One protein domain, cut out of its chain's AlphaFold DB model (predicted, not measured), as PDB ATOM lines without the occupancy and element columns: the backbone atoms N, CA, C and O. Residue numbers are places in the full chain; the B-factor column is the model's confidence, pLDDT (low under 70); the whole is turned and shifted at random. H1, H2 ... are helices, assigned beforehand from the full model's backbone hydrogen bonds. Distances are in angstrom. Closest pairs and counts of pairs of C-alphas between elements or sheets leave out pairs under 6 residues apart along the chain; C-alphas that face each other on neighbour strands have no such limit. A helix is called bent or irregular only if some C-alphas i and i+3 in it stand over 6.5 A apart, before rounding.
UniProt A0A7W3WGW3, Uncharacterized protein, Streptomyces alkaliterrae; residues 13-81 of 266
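This is residues 13 to 81 of the 266 residues of an uncharacterized protein of Streptomyces alkaliterrae (UniProt A0A7W3WGW3). A long helix, H1, and a second helix, H4, make a V: the first end of H1 meets the last end of H4, while the far part of H1 reaches on as an arm past the other helices. Short H2 folds back beside the first part of H1, close to H4, and H3 runs close to H4, away from H1. The printed part has 69 residues with four named helices, H1, H2, H3 and H4 along the chain, and no named strand. Its class is all helix. It is compact, with a radius of gyration of the C-alphas of 11.8 A, and spans 37 by 26 by 17 A.

H1, residues 13 to 33, touches H2, residues 40 to 45, with its residues 16 to 23 alone. Their closest C-alphas, those of Ala 19 and Ala 43, are 6.4 A apart. The two form a helical hairpin, at a shallow tilt of 25 degrees, opposite ways. H3, residues 53 to 63, is close to H2 but not clearly touching, and their closest C-alphas, those of Leu 45 and Glu 63, are 7.0 A apart. H1 and H3 are apart. H4, residues 66 to 80, touches H1, whose residues 14 to 22 alone take part. Their closest C-alphas, those of Ala 14 and Ala 79, are 4.9 A apart, and they run opposite ways at a steep tilt of 45 degrees. H4 and H3 are close but not clearly touching, at a shallow tilt of 14 degrees, opposite ways, with the C-alphas of Tyr 53 and Cys 76 closest at 7.7 A. H4 is also close to H2 but not clearly touching, with the C-alphas of Leu 42 and Leu 68 closest at 6.6 A. In H1 and H2 every O i to N i+4 pair is within hydrogen-bond range, against 4 of 7 in H3 and 6 of 11 in H4.

H1 begins at C-alpha 13, (-42.722, -22.864, 29.430), and measures 30.2 A from first to last C-alpha. H2 measures 8.8 A. H3 begins at C-alpha 53, (-37.525, -24.618, 41.216), and measures 14.6 A. It is neither bent nor irregular, but only just: C-alphas 58 and 61 are 6.5 A apart. H4 measures 22.9 A and ends at C-alpha 80, (-38.697, -15.604, 36.944). It is only just irregular: C-alphas 70 and 73 are 6.8 A apart.

The two C-alphas farthest apart, those of Gly 34 and Gly 51, are 37.1 A apart. The printed part has no cut. The link from H3 to H4 is tight, and those from H1 to H2 and from H2 to H3 are short. Mean pLDDT of the printed part is 88.3, and residues 63 to 64 are under 70.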
ATOM      1  N   ALA A  13     -42.831 -23.479  30.745       90.94
ATOM      2  CA  ALA A  13     -42.722 -22.864  29.430       90.94
ATOM      3  C   ALA A  13     -41.738 -21.686  29.449       90.94
ATOM      4  O   ALA A  13     -40.976 -21.529  28.493       90.94
ATOM      5  N   ALA A  14     -41.713 -20.880  30.516       92.50
ATOM      6  CA  ALA A  14     -40.704 -19.837  30.704       92.50
ATOM      7  C   ALA A  14     -39.297 -20.426  30.832       92.50
ATOM      8  O   ALA A  14     -38.405 -19.994  30.104       92.50
ATOM      9  N   VAL A  15     -39.123 -21.469  31.650       92.81
ATOM     10  CA  VAL A  15     -37.842 -22.179  31.803       92.81
ATOM     11  C   VAL A  15     -37.357 -22.722  30.456       92.81
ATOM     12  O   VAL A  15     -36.221 -22.474  30.059       92.81
ATOM     13  N   ARG A  16     -38.220 -23.382  29.674       92.31
ATOM     14  CA  ARG A  16     -37.840 -23.901  28.346       92.31
ATOM     15  C   ARG A  16     -37.490 -22.795  27.346       92.31
ATOM     16  O   ARG A  16     -36.566 -22.974  26.554       92.31
ATOM     17  N   ARG A  17     -38.189 -21.652  27.376       93.62
ATOM     18  CA  ARG A  17     -37.844 -20.484  26.541       93.62
ATOM     19  C   ARG A  17     -36.487 -19.901  26.934       93.62
ATOM     20  O   ARG A  17     -35.672 -19.647  26.053       93.62
ATOM     21  N   ALA A  18     -36.237 -19.724  28.229       93.62
ATOM     22  CA  ALA A  18     -34.967 -19.226  28.745       93.62
ATOM     23  C   ALA A  18     -33.803 -20.163  28.381       93.62
ATOM     24  O   ALA A  18     -32.787 -19.708  27.858       93.62
ATOM     25  N   ALA A  19     -33.988 -21.475  28.547       92.81
ATOM     26  CA  ALA A  19     -33.006 -22.475  28.145       92.81
ATOM     27  C   ALA A  19     -32.698 -22.412  26.646       92.81
ATOM     28  O   ALA A  19     -31.533 -22.411  26.275       92.81
ATOM     29  N   ALA A  20     -33.711 -22.297  25.780       92.56
ATOM     30  CA  ALA A  20     -33.493 -22.185  24.337       92.56
ATOM     31  C   ALA A  20     -32.635 -20.961  23.966       92.56
ATOM     32  O   ALA A  20     -31.746 -21.071  23.123       92.56
ATOM     33  N   THR A  21     -32.861 -19.818  24.622       92.81
ATOM     34  CA  THR A  21     -32.046 -18.607  24.440       92.81
ATOM     35  C   THR A  21     -30.601 -18.823  24.889       92.81
ATOM     36  O   THR A  21     -29.677 -18.460  24.162       92.81
ATOM     37  N   ILE A  22     -30.393 -19.442  26.056       91.06
ATOM     38  CA  ILE A  22     -29.051 -19.748  26.577       91.06
ATOM     39  C   ILE A  22     -28.323 -20.722  25.646       91.06
ATOM     40  O   ILE A  22     -27.192 -20.442  25.253       91.06
ATOM     41  N   CYS A  23     -28.983 -21.807  25.226       90.75
ATOM     42  CA  CYS A  23     -28.408 -22.789  24.310       90.75
ATOM     43  C   CYS A  23     -27.987 -22.146  22.984       90.75
ATOM     44  O   CYS A  23     -26.900 -22.421  22.493       90.75
ATOM     45  N   ALA A  24     -28.814 -21.259  22.418       90.12
ATOM     46  CA  ALA A  24     -28.475 -20.556  21.183       90.12
ATOM     47  C   ALA A  24     -27.233 -19.659  21.346       90.12
ATOM     48  O   ALA A  24     -26.385 -19.612  20.456       90.12
ATOM     49  N   GLY A  25     -27.107 -18.974  22.488       88.44
ATOM     50  CA  GLY A  25     -25.924 -18.172  22.808       88.44
ATOM     51  C   GLY A  25     -24.660 -19.019  22.990       88.44
ATOM     52  O   GLY A  25     -23.606 -18.659  22.471       88.44
ATOM     53  N   GLN A  26     -24.772 -20.156  23.682       87.06
ATOM     54  CA  GLN A  26     -23.671 -21.104  23.875       87.06
ATOM     55  C   GLN A  26     -23.213 -21.718  22.552       87.06
ATOM     56  O   GLN A  26     -22.024 -21.680  22.260       87.06
ATOM     57  N   ALA A  27     -24.144 -22.187  21.720       87.62
ATOM     58  CA  ALA A  27     -23.831 -22.753  20.411       87.62
ATOM     59  C   ALA A  27     -23.066 -21.755  19.526       87.62
ATOM     60  O   ALA A  27     -22.046 -22.106  18.938       87.62
ATOM     61  N   ALA A  28     -23.502 -20.489  19.496       89.38
ATOM     62  CA  ALA A  28     -22.816 -19.434  18.750       89.38
ATOM     63  C   ALA A  28     -21.406 -19.140  19.299       89.38
ATOM     64  O   ALA A  28     -20.477 -18.903  18.526       89.38
ATOM     65  N   ALA A  29     -21.227 -19.165  20.624       87.94
ATOM     66  CA  ALA A  29     -19.918 -18.989  21.251       87.94
ATOM     67  C   ALA A  29     -18.977 -20.173  20.962       87.94
ATOM     68  O   ALA A  29     -17.814 -19.953  20.625       87.94
ATOM     69  N   CYS A  30     -19.481 -21.409  21.035       88.62
ATOM     70  CA  CYS A  30     -18.726 -22.617  20.704       88.62
ATOM     71  C   CYS A  30     -18.302 -22.633  19.231       88.62
ATOM     72  O   CYS A  30     -17.138 -22.904  18.938       88.62
ATOM     73  N   GLU A  31     -19.205 -22.267  18.313       90.50
ATOM     74  CA  GLU A  31     -18.901 -22.128  16.884       90.50
ATOM     75  C   GLU A  31     -17.792 -21.095  16.649       90.50
ATOM     76  O   GLU A  31     -16.814 -21.382  15.957       90.50
ATOM     77  N   ALA A  32     -17.895 -19.918  17.276       91.81
ATOM     78  CA  ALA A  32     -16.887 -18.866  17.162       91.81
ATOM     79  C   ALA A  32     -15.516 -19.279  17.730       91.81
ATOM     80  O   ALA A  32     -14.485 -18.847  17.214       91.81
ATOM     81  N   ALA A  33     -15.497 -20.110  18.776       91.06
ATOM     82  CA  ALA A  33     -14.281 -20.619  19.406       91.06
ATOM     83  C   ALA A  33     -13.741 -21.916  18.767       91.06
ATOM     84  O   ALA A  33     -12.628 -22.332  19.088       91.06
ATOM     85  N   GLY A  34     -14.493 -22.554  17.862       90.62
ATOM     86  CA  GLY A  34     -14.113 -23.823  17.235       90.62
ATOM     87  C   GLY A  34     -14.095 -25.018  18.196       90.62
ATOM     88  O   GLY A  34     -13.338 -25.962  17.973       90.62
ATOM     89  N   ILE A  35     -14.898 -24.975  19.262       90.19
ATOM     90  CA  ILE A  35     -14.993 -26.035  20.281       90.19
ATOM     91  C   ILE A  35     -16.332 -26.788  20.180       90.19
ATOM     92  O   ILE A  35     -17.286 -26.256  19.606       90.19
ATOM     93  N   PRO A  36     -16.432 -28.022  20.715       86.12
ATOM     94  CA  PRO A  36     -17.689 -28.766  20.737       86.12
ATOM     95  C   PRO A  36     -18.826 -28.014  21.448       86.12
ATOM     96  O   PRO A  36     -18.610 -27.320  22.440       86.12
ATOM     97  N   ASP A  37     -20.049 -28.176  20.938       83.06
ATOM     98  CA  ASP A  37     -21.267 -27.620  21.531       83.06
ATOM     99  C   ASP A  37     -22.003 -28.671  22.382       83.06
ATOM    100  O   ASP A  37     -22.596 -29.627  21.870       83.06
ATOM    101  N   ASP A  38     -21.998 -28.464  23.697       81.31
ATOM    102  CA  ASP A  38     -22.700 -29.289  24.683       81.31
ATOM    103  C   ASP A  38     -24.040 -28.678  25.153       81.31
ATOM    104  O   ASP A  38     -24.679 -29.199  26.073       81.31
ATOM    105  N   SER A  39     -24.543 -27.623  24.494       80.25
ATOM    106  CA  SER A  39     -25.805 -26.942  24.850       80.25
ATOM    107  C   SER A  39     -27.029 -27.873  24.867       80.25
ATOM    108  O   SER A  39     -28.014 -27.648  25.580       80.25
ATOM    109  N   HIS A  40     -26.959 -28.992  24.141       82.31
ATOM    110  CA  HIS A  40     -27.978 -30.038  24.155       82.31
ATOM    111  C   HIS A  40     -28.226 -30.630  25.556       82.31
ATOM    112  O   HIS A  40     -29.329 -31.120  25.817       82.31
ATOM    113  N   ARG A  41     -27.241 -30.585  26.467       84.69
ATOM    114  CA  ARG A  41     -27.378 -31.109  27.835       84.69
ATOM    115  C   ARG A  41     -28.329 -30.248  28.673       84.69
ATOM    116  O   ARG A  41     -29.213 -30.801  29.325       84.69
ATOM    117  N   LEU A  42     -28.242 -28.916  28.570       85.62
ATOM    118  CA  LEU A  42     -29.197 -28.001  29.211       85.62
ATOM    119  C   LEU A  42     -30.609 -28.210  28.652       85.62
ATOM    120  O   LEU A  42     -31.580 -28.301  29.402       85.62
ATOM    121  N   ALA A  43     -30.719 -28.364  27.329       85.56
ATOM    122  CA  ALA A  43     -31.991 -28.662  26.678       85.56
ATOM    123  C   ALA A  43     -32.593 -30.001  27.140       85.56
ATOM    124  O   ALA A  43     -33.816 -30.141  27.156       85.56
ATOM    125  N   ARG A  44     -31.763 -30.989  27.502       87.06
ATOM    126  CA  ARG A  44     -32.210 -32.262  28.079       87.06
ATOM    127  C   ARG A  44     -32.727 -32.079  29.506       87.06
ATOM    128  O   ARG A  44     -33.815 -32.571  29.776       87.06
ATOM    129  N   LEU A  45     -32.010 -31.341  30.355       86.50
ATOM    130  CA  LEU A  45     -32.414 -31.072  31.742       86.50
ATOM    131  C   LEU A  45     -33.814 -30.442  31.808       86.50
ATOM    132  O   LEU A  45     -34.698 -30.938  32.495       86.50
ATOM    133  N   VAL A  46     -34.069 -29.390  31.024       85.88
ATOM    134  CA  VAL A  46     -35.353 -28.659  31.077       85.88
ATOM    135  C   VAL A  46     -36.523 -29.363  30.375       85.88
ATOM    136  O   VAL A  46     -37.640 -28.836  30.349       85.88
ATOM    137  N   ARG A  47     -36.286 -30.525  29.749       83.88
ATOM    138  CA  ARG A  47     -37.362 -31.379  29.218       83.88
ATOM    139  C   ARG A  47     -38.029 -32.206  30.307       83.88
ATOM    140  O   ARG A  47     -39.159 -32.629  30.073       83.88
ATOM    141  N   SER A  48     -37.352 -32.418  31.433       82.88
ATOM    142  CA  SER A  48     -37.927 -33.056  32.610       82.88
ATOM    143  C   SER A  48     -39.104 -32.233  33.140       82.88
ATOM    144  O   SER A  48     -39.156 -31.005  32.999       82.88
ATOM    145  N   ASP A  49     -40.084 -32.927  33.709       80.88
ATOM    146  CA  ASP A  49     -41.292 -32.316  34.252       80.88
ATOM    147  C   ASP A  49     -41.068 -31.996  35.734       80.88
ATOM    148  O   ASP A  49     -41.376 -32.801  36.609       80.88
ATOM    149  N   PHE A  50     -40.495 -30.823  36.006       88.56
ATOM    150  CA  PHE A  50     -40.362 -30.296  37.366       88.56
ATOM    151  C   PHE A  50     -41.649 -29.584  37.801       88.56
ATOM    152  O   PHE A  50     -42.254 -28.839  37.026       88.56
ATOM    153  N   GLY A  51     -42.051 -29.784  39.054       87.88
ATOM    154  CA  GLY A  51     -43.154 -29.083  39.708       87.88
ATOM    155  C   GLY A  51     -42.734 -27.800  40.432       87.88
ATOM    156  O   GLY A  51     -43.588 -26.966  40.736       87.88
ATOM    157  N   SER A  52     -41.437 -27.614  40.700       92.06
ATOM    158  CA  SER A  52     -40.888 -26.454  41.418       92.06
ATOM    159  C   SER A  52     -39.436 -26.151  41.025       92.06
ATOM    160  O   SER A  52     -38.724 -27.002  40.489       92.06
ATOM    161  N   TYR A  53     -38.956 -24.940  41.336       92.88
ATOM    162  CA  TYR A  53     -37.525 -24.618  41.216       92.88
ATOM    163  C   TYR A  53     -36.675 -25.399  42.222       92.88
ATOM    164  O   TYR A  53     -35.520 -25.705  41.939       92.88
ATOM    165  N   ARG A  54     -37.258 -25.772  43.366       93.44
ATOM    166  CA  ARG A  54     -36.642 -26.684  44.328       93.44
ATOM    167  C   ARG A  54     -36.395 -28.066  43.725       93.44
ATOM    168  O   ARG A  54     -35.322 -28.620  43.921       93.44
ATOM    169  N   GLU A  55     -37.349 -28.607  42.970       92.00
ATOM    170  CA  GLU A  55     -37.175 -29.876  42.250       92.00
ATOM    171  C   GLU A  55     -36.132 -29.773  41.131       92.00
ATOM    172  O   GLU A  55     -35.340 -30.696  40.957       92.00
ATOM    173  N   LEU A  56     -36.069 -28.639  40.422       91.81
ATOM    174  CA  LEU A  56     -34.998 -28.378  39.455       91.81
ATOM    175  C   LEU A  56     -33.623 -28.355  40.141       91.81
ATOM    176  O   LEU A  56     -32.695 -28.999  39.657       91.81
ATOM    177  N   ALA A  57     -33.490 -27.662  41.278       91.94
ATOM    178  CA  ALA A  57     -32.263 -27.661  42.077       91.94
ATOM    179  C   ALA A  57     -31.915 -29.078  42.566       91.94
ATOM    180  O   ALA A  57     -30.773 -29.513  42.459       91.94
ATOM    181  N   ALA A  58     -32.912 -29.837  43.025       91.25
ATOM    182  CA  ALA A  58     -32.739 -31.216  43.470       91.25
ATOM    183  C   ALA A  58     -32.166 -32.131  42.379       91.25
ATOM    184  O   ALA A  58     -31.429 -33.059  42.703       91.25
ATOM    185  N   ALA A  59     -32.493 -31.880  41.109       89.62
ATOM    186  CA  ALA A  59     -31.995 -32.663  39.983       89.62
ATOM    187  C   ALA A  59     -30.509 -32.414  39.679       89.62
ATOM    188  O   ALA A  59     -29.885 -33.251  39.027       89.62
ATOM    189  N   LEU A  60     -29.921 -31.312  40.167       87.75
ATOM    190  CA  LEU A  60     -28.527 -30.971  39.865       87.75
ATOM    191  C   LEU A  60     -27.553 -32.062  40.314       87.75
ATOM    192  O   LEU A  60     -26.683 -32.440  39.541       87.75
ATOM    193  N   ARG A  61     -27.787 -32.654  41.487       81.81
ATOM    194  CA  ARG A  61     -26.946 -33.721  42.049       81.81
ATOM    195  C   ARG A  61     -26.861 -35.001  41.199       81.81
ATOM    196  O   ARG A  61     -25.976 -35.816  41.399       81.81
ATOM    197  N   HIS A  62     -27.819 -35.247  40.301       79.00
ATOM    198  CA  HIS A  62     -27.899 -36.509  39.545       79.00
ATOM    199  C   HIS A  62     -27.852 -36.315  38.031       79.00
ATOM    200  O   HIS A  62     -27.454 -37.217  37.294       79.00
ATOM    201  N   GLU A  63     -28.323 -35.167  37.550       68.75
ATOM    202  CA  GLU A  63     -28.583 -34.942  36.129       68.75
ATOM    203  C   GLU A  63     -27.711 -33.831  35.535       68.75
ATOM    204  O   GLU A  63     -27.700 -33.657  34.310       68.75
ATOM    205  N   CYS A  64     -26.980 -33.080  36.367       69.50
ATOM    206  CA  CYS A  64     -26.249 -31.896  35.940       69.50
ATOM    207  C   CYS A  64     -24.745 -32.152  35.898       69.50
ATOM    208  O   CYS A  64     -24.093 -32.346  36.913       69.50
ATOM    209  N   HIS A  65     -24.191 -32.113  34.690       80.00
ATOM    210  CA  HIS A  65     -22.746 -32.052  34.505       80.00
ATOM    211  C   HIS A  65     -22.216 -30.705  35.041       80.00
ATOM    212  O   HIS A  65     -22.896 -29.700  34.802       80.00
ATOM    213  N   PRO A  66     -21.025 -30.636  35.666       77.88
ATOM    214  CA  PRO A  66     -20.478 -29.396  36.231       77.88
ATOM    215  C   PRO A  66     -20.497 -28.198  35.262       77.88
ATOM    216  O   PRO A  66     -20.926 -27.105  35.622       77.88
ATOM    217  N   ASP A  67     -20.183 -28.420  33.981       81.06
ATOM    218  CA  ASP A  67     -20.248 -27.396  32.915       81.06
ATOM    219  C   ASP A  67     -21.617 -26.706  32.737       81.06
ATOM    220  O   ASP A  67     -21.713 -25.638  32.126       81.06
ATOM    221  N   LEU A  68     -22.704 -27.310  33.223       86.62
ATOM    222  CA  LEU A  68     -24.039 -26.717  33.160       86.62
ATOM    223  C   LEU A  68     -24.350 -25.808  34.349       86.62
ATOM    224  O   LEU A  68     -25.220 -24.942  34.204       86.62
ATOM    225  N   LEU A  69     -23.658 -25.960  35.482       91.44
ATOM    226  CA  LEU A  69     -23.918 -25.198  36.707       91.44
ATOM    227  C   LEU A  69     -23.931 -23.679  36.460       91.44
ATOM    228  O   LEU A  69     -24.902 -23.038  36.876       91.44
ATOM    229  N   PRO A  70     -23.010 -23.089  35.662       92.00
ATOM    230  CA  PRO A  70     -23.043 -21.655  35.373       92.00
ATOM    231  C   PRO A  70     -24.322 -21.161  34.673       92.00
ATOM    232  O   PRO A  70     -24.642 -19.968  34.689       92.00
ATOM    233  N   SER A  71     -25.052 -22.061  34.009       92.19
ATOM    234  CA  SER A  71     -26.284 -21.732  33.285       92.19
ATOM    235  C   SER A  71     -27.512 -21.719  34.192       92.19
ATOM    236  O   SER A  71     -28.492 -21.056  33.856       92.19
ATOM    237  N   ILE A  72     -27.478 -22.413  35.335       94.19
ATOM    238  CA  ILE A  72     -28.654 -22.627  36.189       94.19
ATOM    239  C   ILE A  72     -29.182 -21.325  36.812       94.19
ATOM    240  O   ILE A  72     -30.373 -21.047  36.653       94.19
ATOM    241  N   PRO A  73     -28.361 -20.456  37.436       94.12
ATOM    242  CA  PRO A  73     -28.864 -19.213  38.016       94.12
ATOM    243  C   PRO A  73     -29.437 -18.284  36.944       94.12
ATOM    244  O   PRO A  73     -30.480 -17.666  37.150       94.12
ATOM    245  N   ARG A  74     -28.793 -18.241  35.766       93.06
ATOM    246  CA  ARG A  74     -29.229 -17.445  34.607       93.06
ATOM    247  C   ARG A  74     -30.550 -17.951  34.039       93.06
ATOM    248  O   ARG A  74     -31.417 -17.147  33.719       93.06
ATOM    249  N   LEU A  75     -30.707 -19.270  33.934       94.06
ATOM    250  CA  LEU A  75     -31.944 -19.921  33.514       94.06
ATOM    251  C   LEU A  75     -33.097 -19.547  34.448       94.06
ATOM    252  O   LEU A  75     -34.145 -19.100  33.982       94.06
ATOM    253  N   CYS A  76     -32.892 -19.713  35.755       94.25
ATOM    254  CA  CYS A  76     -33.909 -19.433  36.761       94.25
ATOM    255  C   CYS A  76     -34.266 -17.941  36.808       94.25
ATOM    256  O   CYS A  76     -35.448 -17.607  36.808       94.25
ATOM    257  N   ALA A  77     -33.271 -17.048  36.773       92.56
ATOM    258  CA  ALA A  77     -33.499 -15.605  36.713       92.56
ATOM    259  C   ALA A  77     -34.266 -15.204  35.442       92.56
ATOM    260  O   ALA A  77     -35.283 -14.530  35.524       92.56
ATOM    261  N   ALA A  78     -33.871 -15.698  34.267       92.31
ATOM    262  CA  ALA A  78     -34.571 -15.388  33.020       92.31
ATOM    263  C   ALA A  78     -36.024 -15.905  32.993       92.31
ATOM    264  O   ALA A  78     -36.880 -15.304  32.342       92.31
ATOM    265  N   ALA A  79     -36.315 -17.013  33.681       93.12
ATOM    266  CA  ALA A  79     -37.662 -17.571  33.774       93.12
ATOM    267  C   ALA A  79     -38.560 -16.829  34.782       93.12
ATOM    268  O   ALA A  79     -39.761 -16.707  34.545       93.12
ATOM    269  N   LEU A  80     -37.988 -16.333  35.883       92.00
ATOM    270  CA  LEU A  80     -38.697 -15.604  36.944       92.00
ATOM    271  C   LEU A  80     -38.749 -14.083  36.722       92.00
ATOM    272  O   LEU A  80     -39.602 -13.410  37.300       92.00
ATOM    273  N   GLY A  81     -37.881 -13.560  35.856       87.25
ATOM    274  CA  GLY A  81     -37.598 -12.136  35.696       87.25
ATOM    275  C   GLY A  81     -36.363 -11.705  36.495       87.25
ATOM    276  O   GLY A  81     -35.955 -12.361  37.445       87.25
TER     277      GLY A  81